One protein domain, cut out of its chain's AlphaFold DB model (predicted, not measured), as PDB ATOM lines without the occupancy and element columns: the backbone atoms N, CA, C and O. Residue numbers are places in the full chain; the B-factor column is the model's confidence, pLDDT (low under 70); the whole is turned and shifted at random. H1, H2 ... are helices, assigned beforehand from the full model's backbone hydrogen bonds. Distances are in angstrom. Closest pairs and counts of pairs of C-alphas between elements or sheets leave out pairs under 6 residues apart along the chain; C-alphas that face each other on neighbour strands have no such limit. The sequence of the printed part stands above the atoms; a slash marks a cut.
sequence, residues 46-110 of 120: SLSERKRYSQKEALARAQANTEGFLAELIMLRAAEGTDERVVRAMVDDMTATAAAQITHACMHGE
ATOM      1  N   SER A  46     -15.648  -6.023 -16.669       82.94
ATOM      2  CA  SER A  46     -15.768  -7.224 -15.845       82.94
ATOM      3  C   SER A  46     -14.600  -8.191 -16.089       82.94
ATOM      4  O   SER A  46     -13.901  -8.143 -17.106       82.94
ATOM      5  N   LEU A  47     -14.379  -9.131 -15.164       80.88
ATOM      6  CA  LEU A  47     -13.358 -10.176 -15.342       80.88
ATOM      7  C   LEU A  47     -13.571 -10.983 -16.635       80.88
ATOM      8  O   LEU A  47     -12.606 -11.345 -17.314       80.88
ATOM      9  N   SER A  48     -14.831 -11.236 -16.996       84.25
ATOM     10  CA  SER A  48     -15.207 -11.934 -18.229       84.25
ATOM     11  C   SER A  48     -14.852 -11.122 -19.477       84.25
ATOM     12  O   SER A  48     -14.287 -11.674 -20.423       84.25
ATOM     13  N   GLU A  49     -15.131  -9.817 -19.475       84.25
ATOM     14  CA  GLU A  49     -14.762  -8.912 -20.569       84.25
ATOM     15  C   GLU A  49     -13.246  -8.792 -20.709       84.25
ATOM     16  O   GLU A  49     -12.728  -9.005 -21.803       84.25
ATOM     17  N   ARG A  50     -12.514  -8.569 -19.607       82.75
ATOM     18  CA  ARG A  50     -11.040  -8.504 -19.617       82.75
ATOM     19  C   ARG A  50     -10.422  -9.759 -20.225       82.75
ATOM     20  O   ARG A  50      -9.535  -9.664 -21.074       82.75
ATOM     21  N   LYS A  51     -10.925 -10.941 -19.853       86.75
ATOM     22  CA  LYS A  51     -10.473 -12.216 -20.427       86.75
ATOM     23  C   LYS A  51     -10.761 -12.299 -21.929       86.75
ATOM     24  O   LYS A  51      -9.895 -12.727 -22.689       86.75
ATOM     25  N   ARG A  52     -11.952 -11.878 -22.366       87.31
ATOM     26  CA  ARG A  52     -12.336 -11.860 -23.786       87.31
ATOM     27  C   ARG A  52     -11.473 -10.887 -24.593       87.31
ATOM     28  O   ARG A  52     -11.012 -11.252 -25.672       87.31
ATOM     29  N   TYR A  53     -11.233  -9.684 -24.079       88.44
ATOM     30  CA  TYR A  53     -10.403  -8.674 -24.734       88.44
ATOM     31  C   TYR A  53      -8.952  -9.127 -24.848       88.44
ATOM     32  O   TYR A  53      -8.400  -9.064 -25.938       88.44
ATOM     33  N   SER A  54      -8.372  -9.692 -23.786       86.19
ATOM     34  CA  SER A  54      -7.004 -10.224 -23.821       86.19
ATOM     35  C   SER A  54      -6.832 -11.344 -24.859       86.19
ATOM     36  O   SER A  54      -5.846 -11.366 -25.595       86.19
ATOM     37  N   GLN A  55      -7.814 -12.247 -24.987       88.50
ATOM     38  CA  GLN A  55      -7.791 -13.288 -26.023       88.50
ATOM     39  C   GLN A  55      -7.872 -12.702 -27.436       88.50
ATOM     40  O   GLN A  55      -7.136 -13.131 -28.326       88.50
ATOM     41  N   LYS A  56      -8.753 -11.718 -27.645       87.25
ATOM     42  CA  LYS A  56      -8.888 -11.031 -28.933       87.25
ATOM     43  C   LYS A  56      -7.643 -10.233 -29.296       87.25
ATOM     44  O   LYS A  56      -7.221 -10.293 -30.442       87.25
ATOM     45  N   GLU A  57      -7.034  -9.546 -28.337       88.12
ATOM     46  CA  GLU A  57      -5.791  -8.802 -28.533       88.12
ATOM     47  C   GLU A  57      -4.656  -9.740 -28.967       88.12
ATOM     48  O   GLU A  57      -3.961  -9.467 -29.945       88.12
ATOM     49  N   ALA A  58      -4.495 -10.878 -28.285       87.38
ATOM     50  CA  ALA A  58      -3.493 -11.879 -28.644       87.38
ATOM     51  C   ALA A  58      -3.712 -12.420 -30.068       87.38
ATOM     52  O   ALA A  58      -2.761 -12.535 -30.844       87.38
ATOM     53  N   LEU A  59      -4.967 -12.696 -30.433       90.25
ATOM     54  CA  LEU A  59      -5.333 -13.145 -31.774       90.25
ATOM     55  C   LEU A  59      -5.076 -12.064 -32.835       90.25
ATOM     56  O   LEU A  59      -4.521 -12.359 -33.891       90.25
ATOM     57  N   ALA A  60      -5.442 -10.816 -32.549       88.88
ATOM     58  CA  ALA A  60      -5.241  -9.678 -33.436       88.88
ATOM     59  C   ALA A  60      -3.753  -9.431 -33.701       88.88
ATOM     60  O   ALA A  60      -3.360  -9.250 -34.852       88.88
ATOM     61  N   ARG A  61      -2.909  -9.523 -32.666       86.44
ATOM     62  CA  ARG A  61      -1.447  -9.454 -32.806       86.44
ATOM     63  C   ARG A  61      -0.903 -10.582 -33.679       86.44
ATOM     64  O   ARG A  61      -0.088 -10.319 -34.556       86.44
ATOM     65  N   ALA A  62      -1.378 -11.814 -33.481       88.81
ATOM     66  CA  ALA A  62      -0.971 -12.958 -34.301       88.81
ATOM     67  C   ALA A  62      -1.366 -12.803 -35.783       88.81
ATOM     68  O   ALA A  62      -0.667 -13.307 -36.657       88.81
ATOM     69  N   GLN A  63      -2.458 -12.088 -36.066       88.94
ATOM     70  CA  GLN A  63      -2.944 -11.804 -37.420       88.94
ATOM     71  C   GLN A  63      -2.467 -10.453 -37.980       88.94
ATOM     72  O   GLN A  63      -2.913 -10.060 -39.053       88.94
ATOM     73  N   ALA A  64      -1.604  -9.726 -37.260       86.19
ATOM     74  CA  ALA A  64      -1.193  -8.359 -37.593       86.19
ATOM     75  C   ALA A  64      -2.370  -7.375 -37.819       86.19
ATOM     76  O   ALA A  64      -2.237  -6.401 -38.550       86.19
ATOM     77  N   ASN A  65      -3.515  -7.606 -37.167       87.50
ATOM     78  CA  ASN A  65      -4.741  -6.808 -37.285       87.50
ATOM     79  C   ASN A  65      -5.072  -6.067 -35.974       87.50
ATOM     80  O   ASN A  65      -6.192  -6.115 -35.459       87.50
ATOM     81  N   THR A  66      -4.071  -5.415 -35.384       85.75
ATOM     82  CA  THR A  66      -4.229  -4.680 -34.116       85.75
ATOM     83  C   THR A  66      -5.185  -3.490 -34.258       85.75
ATOM     84  O   THR A  66      -5.931  -3.185 -33.332       85.75
ATOM     85  N   GLU A  67      -5.210  -2.851 -35.430       88.00
ATOM     86  CA  GLU A  67      -6.083  -1.709 -35.736       88.00
ATOM     87  C   GLU A  67      -7.561  -2.111 -35.741       88.00
ATOM     88  O   GLU A  67      -8.391  -1.429 -35.140       88.00
ATOM     89  N   GLY A  68      -7.894  -3.258 -36.347       88.31
ATOM     90  CA  GLY A  68      -9.257  -3.787 -36.340       88.31
ATOM     91  C   GLY A  68      -9.744  -4.128 -34.933       88.31
ATOM     92  O   GLY A  68     -10.888  -3.834 -34.590       88.31
ATOM     93  N   PHE A  69      -8.866  -4.684 -34.094       90.38
ATOM     94  CA  PHE A  69      -9.174  -4.930 -32.683       90.38
ATOM     95  C   PHE A  69      -9.416  -3.631 -31.906       90.38
ATOM     96  O   PHE A  69     -10.387  -3.542 -31.159       90.38
ATOM     97  N   LEU A  70      -8.567  -2.617 -32.098       91.06
ATOM     98  CA  LEU A  70      -8.725  -1.330 -31.425       91.06
ATOM     99  C   LEU A  70     -10.019  -0.625 -31.847       91.06
ATOM    100  O   LEU A  70     -10.741  -0.127 -30.989       91.06
ATOM    101  N   ALA A  71     -10.346  -0.622 -33.140       92.06
ATOM    102  CA  ALA A  71     -11.600  -0.055 -33.630       92.06
ATOM    103  C   ALA A  71     -12.821  -0.757 -33.013       92.06
ATOM    104  O   ALA A  71     -13.751  -0.085 -32.572       92.06
ATOM    105  N   GLU A  72     -12.795  -2.093 -32.910       91.38
ATOM    106  CA  GLU A  72     -13.853  -2.854 -32.237       91.38
ATOM    107  C   GLU A  72     -13.967  -2.459 -30.755       91.38
ATOM    108  O   GLU A  72     -15.066  -2.228 -30.252       91.38
ATOM    109  N   LEU A  73     -12.837  -2.342 -30.057       90.38
ATOM    110  CA  LEU A  73     -12.806  -1.991 -28.639       90.38
ATOM    111  C   LEU A  73     -13.326  -0.570 -28.374       90.38
ATOM    112  O   LEU A  73     -14.053  -0.356 -27.406       90.38
ATOM    113  N   ILE A  74     -12.980   0.389 -29.234       91.00
ATOM    114  CA  ILE A  74     -13.478   1.770 -29.175       91.00
ATOM    115  C   ILE A  74     -14.985   1.787 -29.424       91.00
ATOM    116  O   ILE A  74     -15.707   2.395 -28.643       91.00
ATOM    117  N   MET A  75     -15.475   1.075 -30.442       92.44
ATOM    118  CA  MET A  75     -16.909   0.999 -30.744       92.44
ATOM    119  C   MET A  75     -17.736   0.415 -29.595       92.44
ATOM    120  O   MET A  75     -18.845   0.879 -29.358       92.44
ATOM    121  N   LEU A  76     -17.202  -0.559 -28.851       89.31
ATOM    122  CA  LEU A  76     -17.884  -1.129 -27.681       89.31
ATOM    123  C   LEU A  76     -18.086  -0.125 -26.542       89.31
ATOM    124  O   LEU A  76     -18.984  -0.315 -25.728       89.31
ATOM    125  N   ARG A  77     -17.238   0.903 -26.466       88.19
ATOM    126  CA  ARG A  77     -17.307   1.956 -25.447       88.19
ATOM    127  C   ARG A  77     -17.803   3.283 -26.016       88.19
ATOM    128  O   ARG A  77     -17.913   4.244 -25.270       88.19
ATOM    129  N   ALA A  78     -18.067   3.379 -27.315       89.62
ATOM    130  CA  ALA A  78     -18.453   4.632 -27.943       89.62
ATOM    131  C   ALA A  78     -19.886   5.030 -27.584       89.62
ATOM    132  O   ALA A  78     -20.755   4.178 -27.399       89.62
ATOM    133  N   ALA A  79     -20.132   6.338 -27.520       88.25
ATOM    134  CA  ALA A  79     -21.473   6.877 -27.356       88.25
ATOM    135  C   ALA A  79     -22.413   6.385 -28.470       88.25
ATOM    136  O   ALA A  79     -21.993   6.170 -29.616       88.25
ATOM    137  N   GLU A  80     -23.695   6.230 -28.137       87.25
ATOM    138  CA  GLU A  80     -24.714   5.796 -29.093       87.25
ATOM    139  C   GLU A  80     -24.738   6.698 -30.336       87.25
ATOM    140  O   GLU A  80     -24.652   7.922 -30.251       87.25
ATOM    141  N   GLY A  81     -24.848   6.081 -31.516       84.94
ATOM    142  CA  GLY A  81     -24.829   6.798 -32.795       84.94
ATOM    143  C   GLY A  81     -23.433   7.118 -33.337       84.94
ATOM    144  O   GLY A  81     -23.337   7.715 -34.409       84.94
ATOM    145  N   THR A  82     -22.354   6.701 -32.664       88.12
ATOM    146  CA  THR A  82     -20.997   6.808 -33.222       88.12
ATOM    147  C   THR A  82     -20.857   5.934 -34.475       88.12
ATOM    148  O   THR A  82     -21.136   4.737 -34.446       88.12
ATOM    149  N   ASP A  83     -20.404   6.527 -35.583       89.81
ATOM    150  CA  ASP A  83     -20.190   5.824 -36.853       89.81
ATOM    151  C   ASP A  83     -18.857   5.051 -36.837       89.81
ATOM    152  O   ASP A  83     -17.786   5.618 -36.601       89.81
ATOM    153  N   GLU A  84     -18.906   3.753 -37.147       90.25
ATOM    154  CA  GLU A  84     -17.724   2.883 -37.207       90.25
ATOM    155  C   GLU A  84     -16.657   3.408 -38.182       90.25
ATOM    156  O   GLU A  84     -15.458   3.268 -37.936       90.25
ATOM    157  N   ARG A  85     -17.062   4.055 -39.278       91.00
ATOM    158  CA  ARG A  85     -16.135   4.619 -40.271       91.00
ATOM    159  C   ARG A  85     -15.329   5.776 -39.691       91.00
ATOM    160  O   ARG A  85     -14.144   5.899 -39.996       91.00
ATOM    161  N   VAL A  86     -15.942   6.582 -38.822       90.19
ATOM    162  CA  VAL A  86     -15.267   7.666 -38.093       90.19
ATOM    163  C   VAL A  86     -14.237   7.080 -37.131       90.19
ATOM    164  O   VAL A  86     -13.094   7.531 -37.108       90.19
ATOM    165  N   VAL A  87     -14.605   6.027 -36.395       91.12
ATOM    166  CA  VAL A  87     -13.692   5.331 -35.475       91.12
ATOM    167  C   VAL A  87     -12.519   4.695 -36.217       91.12
ATOM    168  O   VAL A  87     -11.376   4.866 -35.805       91.12
ATOM    169  N   ARG A  88     -12.762   4.019 -37.343       91.69
ATOM    170  CA  ARG A  88     -11.691   3.435 -38.167       91.69
ATOM    171  C   ARG A  88     -10.741   4.497 -38.710       91.69
ATOM    172  O   ARG A  88      -9.532   4.314 -38.626       91.69
ATOM    173  N   ALA A  89     -11.268   5.611 -39.217       89.75
ATOM    174  CA  ALA A  89     -10.448   6.721 -39.696       89.75
ATOM    175  C   ALA A  89      -9.634   7.371 -38.565       89.75
ATOM    176  O   ALA A  89      -8.495   7.778 -38.778       89.75
ATOM    177  N   MET A  90     -10.202   7.446 -37.357       90.44
ATOM    178  CA  MET A  90      -9.489   7.907 -36.168       90.44
ATOM    179  C   MET A  90      -8.337   6.959 -35.818       90.44
ATOM    180  O   MET A  90      -7.221   7.430 -35.633       90.44
ATOM    181  N   VAL A  91      -8.584   5.645 -35.775       90.81
ATOM    182  CA  VAL A  91      -7.561   4.626 -35.480       90.81
ATOM    183  C   VAL A  91      -6.425   4.638 -36.511       90.81
ATOM    184  O   VAL A  91      -5.267   4.559 -36.115       90.81
ATOM    185  N   ASP A  92      -6.735   4.811 -37.798       89.62
ATOM    186  CA  ASP A  92      -5.748   4.908 -38.890       89.62
ATOM    187  C   ASP A  92      -4.768   6.086 -38.718       89.62
ATOM    188  O   ASP A  92      -3.586   5.988 -39.039       89.62
ATOM    189  N   ASP A  93      -5.234   7.218 -38.179       86.88
ATOM    190  CA  ASP A  93      -4.389   8.395 -37.935       86.88
ATOM    191  C   ASP A  93      -3.812   8.441 -36.494       86.88
ATOM    192  O   ASP A  93      -3.135   9.412 -36.133       86.88
ATOM    193  N   MET A  94      -4.041   7.421 -35.657       87.19
ATOM    194  CA  MET A  94      -3.522   7.373 -34.285       87.19
ATOM    195  C   MET A  94      -2.048   6.960 -34.215       87.19
ATOM    196  O   MET A  94      -1.552   6.114 -34.953       87.19
ATOM    197  N   THR A  95      -1.330   7.518 -33.237       87.31
ATOM    198  CA  THR A  95       0.019   7.043 -32.899       87.31
ATOM    199  C   THR A  95      -0.049   5.755 -32.078       87.31
ATOM    200  O   THR A  95      -1.009   5.529 -31.342       87.31
ATOM    201  N   ALA A  96       1.013   4.944 -32.116       83.75
ATOM    202  CA  ALA A  96       1.116   3.733 -31.294       83.75
ATOM    203  C   ALA A  96       0.935   4.018 -29.788       83.75
ATOM    204  O   ALA A  96       0.315   3.232 -29.072       83.75
ATOM    205  N   THR A  97       1.425   5.167 -29.309       86.38
ATOM    206  CA  THR A  97       1.251   5.600 -27.916       86.38
ATOM    207  C   THR A  97      -0.211   5.887 -27.593       86.38
ATOM    208  O   THR A  97      -0.720   5.393 -26.587       86.38
ATOM    209  N   ALA A  98      -0.905   6.643 -28.450       86.50
ATOM    210  CA  ALA A  98      -2.326   6.922 -28.266       86.50
ATOM    211  C   ALA A  98      -3.149   5.624 -28.324       86.50
ATOM    212  O   ALA A  98      -4.035   5.418 -27.501       86.50
ATOM    213  N   ALA A  99      -2.810   4.710 -29.239       87.25
ATOM    214  CA  ALA A  99      -3.464   3.409 -29.368       87.25
ATOM    215  C   ALA A  99      -3.348   2.584 -28.078       87.25
ATOM    216  O   ALA A  99      -4.346   2.051 -27.592       87.25
ATOM    217  N   ALA A 100      -2.157   2.540 -27.474       86.19
ATOM    218  CA  ALA A 100      -1.938   1.862 -26.199       86.19
ATOM    219  C   ALA A 100      -2.723   2.515 -25.045       86.19
ATOM    220  O   ALA A 100      -3.343   1.810 -24.250       86.19
ATOM    221  N   GLN A 101      -2.741   3.852 -24.973       86.00
ATOM    222  CA  GLN A 101      -3.479   4.589 -23.940       86.00
ATOM    223  C   GLN A 101      -4.992   4.360 -24.029       86.00
ATOM    224  O   GLN A 101      -5.626   4.109 -23.007       86.00
ATOM    225  N   ILE A 102      -5.562   4.396 -25.237       87.44
ATOM    226  CA  ILE A 102      -6.993   4.145 -25.445       87.44
ATOM    227  C   ILE A 102      -7.337   2.681 -25.171       87.44
ATOM    228  O   ILE A 102      -8.338   2.409 -24.515       87.44
ATOM    229  N   THR A 103      -6.491   1.737 -25.595       86.75
ATOM    230  CA  THR A 103      -6.690   0.311 -25.281       86.75
ATOM    231  C   THR A 103      -6.767   0.096 -23.771       86.75
ATOM    232  O   THR A 103      -7.705  -0.535 -23.284       86.75
ATOM    233  N   HIS A 104      -5.825   0.678 -23.021       85.19
ATOM    234  CA  HIS A 104      -5.841   0.632 -21.563       85.19
ATOM    235  C   HIS A 104      -7.127   1.245 -20.999       85.19
ATOM    236  O   HIS A 104      -7.792   0.621 -20.174       85.19
ATOM    237  N   ALA A 105      -7.512   2.428 -21.479       85.69
ATOM    238  CA  ALA A 105      -8.710   3.122 -21.025       85.69
ATOM    239  C   ALA A 105      -9.986   2.298 -21.221       85.69
ATOM    240  O   ALA A 105     -10.759   2.135 -20.280       85.69
ATOM    241  N   CYS A 106     -10.173   1.697 -22.396       84.31
ATOM    242  CA  CYS A 106     -11.344   0.869 -22.681       84.31
ATOM    243  C   CYS A 106     -11.372  -0.451 -21.890       84.31
ATOM    244  O   CYS A 106     -12.451  -0.996 -21.648       84.31
ATOM    245  N   MET A 107     -10.205  -0.986 -21.509       83.19
ATOM    246  CA  MET A 107     -10.101  -2.231 -20.737       83.19
ATOM    247  C   MET A 107     -10.220  -2.023 -19.227       83.19
ATOM    248  O   MET A 107     -10.716  -2.909 -18.533       83.19
ATOM    249  N   HIS A 108      -9.743  -0.892 -18.711       82.06
ATOM    250  CA  HIS A 108      -9.648  -0.637 -17.273       82.06
ATOM    251  C   HIS A 108     -10.649   0.407 -16.771       82.06
ATOM    252  O   HIS A 108     -10.785   0.575 -15.565       82.06
ATOM    253  N   GLY A 109     -11.366   1.088 -17.668       76.56
ATOM    254  CA  GLY A 109     -12.287   2.161 -17.292       76.56
ATOM    255  C   GLY A 109     -11.571   3.440 -16.845       76.56
ATOM    256  O   GLY A 109     -12.195   4.330 -16.279       76.56
ATOM    257  N   GLU A 110     -10.255   3.539 -17.057       77.62
ATOM    258  CA  GLU A 110      -9.437   4.657 -16.594       77.62
ATOM    259  C   GLU A 110      -8.339   5.014 -17.596       77.62
ATOM    260  O   GLU A 110      -7.630   4.154 -18.130       77.62
TER     261      GLU A 110
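What this domain is: This is residues 46 to 110 of the 120 residues of an uncharacterized protein of Deinococcus phoenicis (UniProt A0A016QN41). Three helices, H1, H2 and H3, follow one another in a row with H2 in the middle, and a fourth, H4, folds back over one face of that row and packs on H2. H1 and H2 form a helical hairpin, while H3 crosses H2 steeply at the other end of the row. The printed part has 65 residues with four named helices, in the order H1, H2, H3, H4, and no named strand; its class is all helix. The whole is compact, with a radius of gyration of the C-alphas of 11.4 A, and its rounded outline spans 28 by 27 by 18 A.

Where its parts are: Start at Ser 46 and go on to C-alpha 47 at (-13.358, -10.176, -15.342), where H1, residues 47 to 62, begins; it is the longest helix, 22.8 A from first to last C-alpha. A tight link of 3 residues leads to H2, residues 66 to 77, which begins at C-alpha 66 at (-4.229, -4.680, -34.116) and is 17.0 A long. After a short link of 6 residues look for H3, residues 84 to 92, 12.3 A long. Another tight link of 3 residues brings you to H4, residues 96 to 108, 18.2 A long, which ends at C-alpha 108 at (-9.648, -0.637, -17.273).

How they stand to each other: Begin with H2, the hub, which touches the three other helices. With residues 66 to 69 alone it touches residues 56 to 60 of H1, at a shallow tilt of 24 degrees, opposite ways; the closest C-alphas of this hairpin, those of Ala 60 and Thr 66, are 5.1 A apart. H3 touches H2 at a steep tilt of 46 degrees, opposite ways, and their closest C-alphas, those of Ala 71 and Arg 88, are 5.7 A apart. H4 touches H2 at a steep tilt of 40 degrees, the same way, with the C-alphas of Arg 77 and Cys 106 closest at 6.7 A. H1, H2 and H4 form a bundle, a group of three helices set together. The helix packing is mostly crossed, but only just, with 1 of 3 touching pairs at a shallow tilt. H1 and H4 are close but not clearly touching, their closest C-alphas, of Arg 50 and Met 107, being 6.4 A apart. H3 and H4 are also close but not clearly touching, with the C-alphas of Val 91 and Ala 99 closest at 7.5 A. H1 and H3 are apart. In H1, H3 and H4 every O i to N i+4 pair is within hydrogen-bond range; in H2 it is 7 of 8.

The domain as a whole: The two C-alphas farthest apart, those of Ala 62 and Gly 81, are 31.0 A from each other. The printed part has no cut, and no link is long. The mean pLDDT of the printed part is 87.4, and no printed residue is under 70.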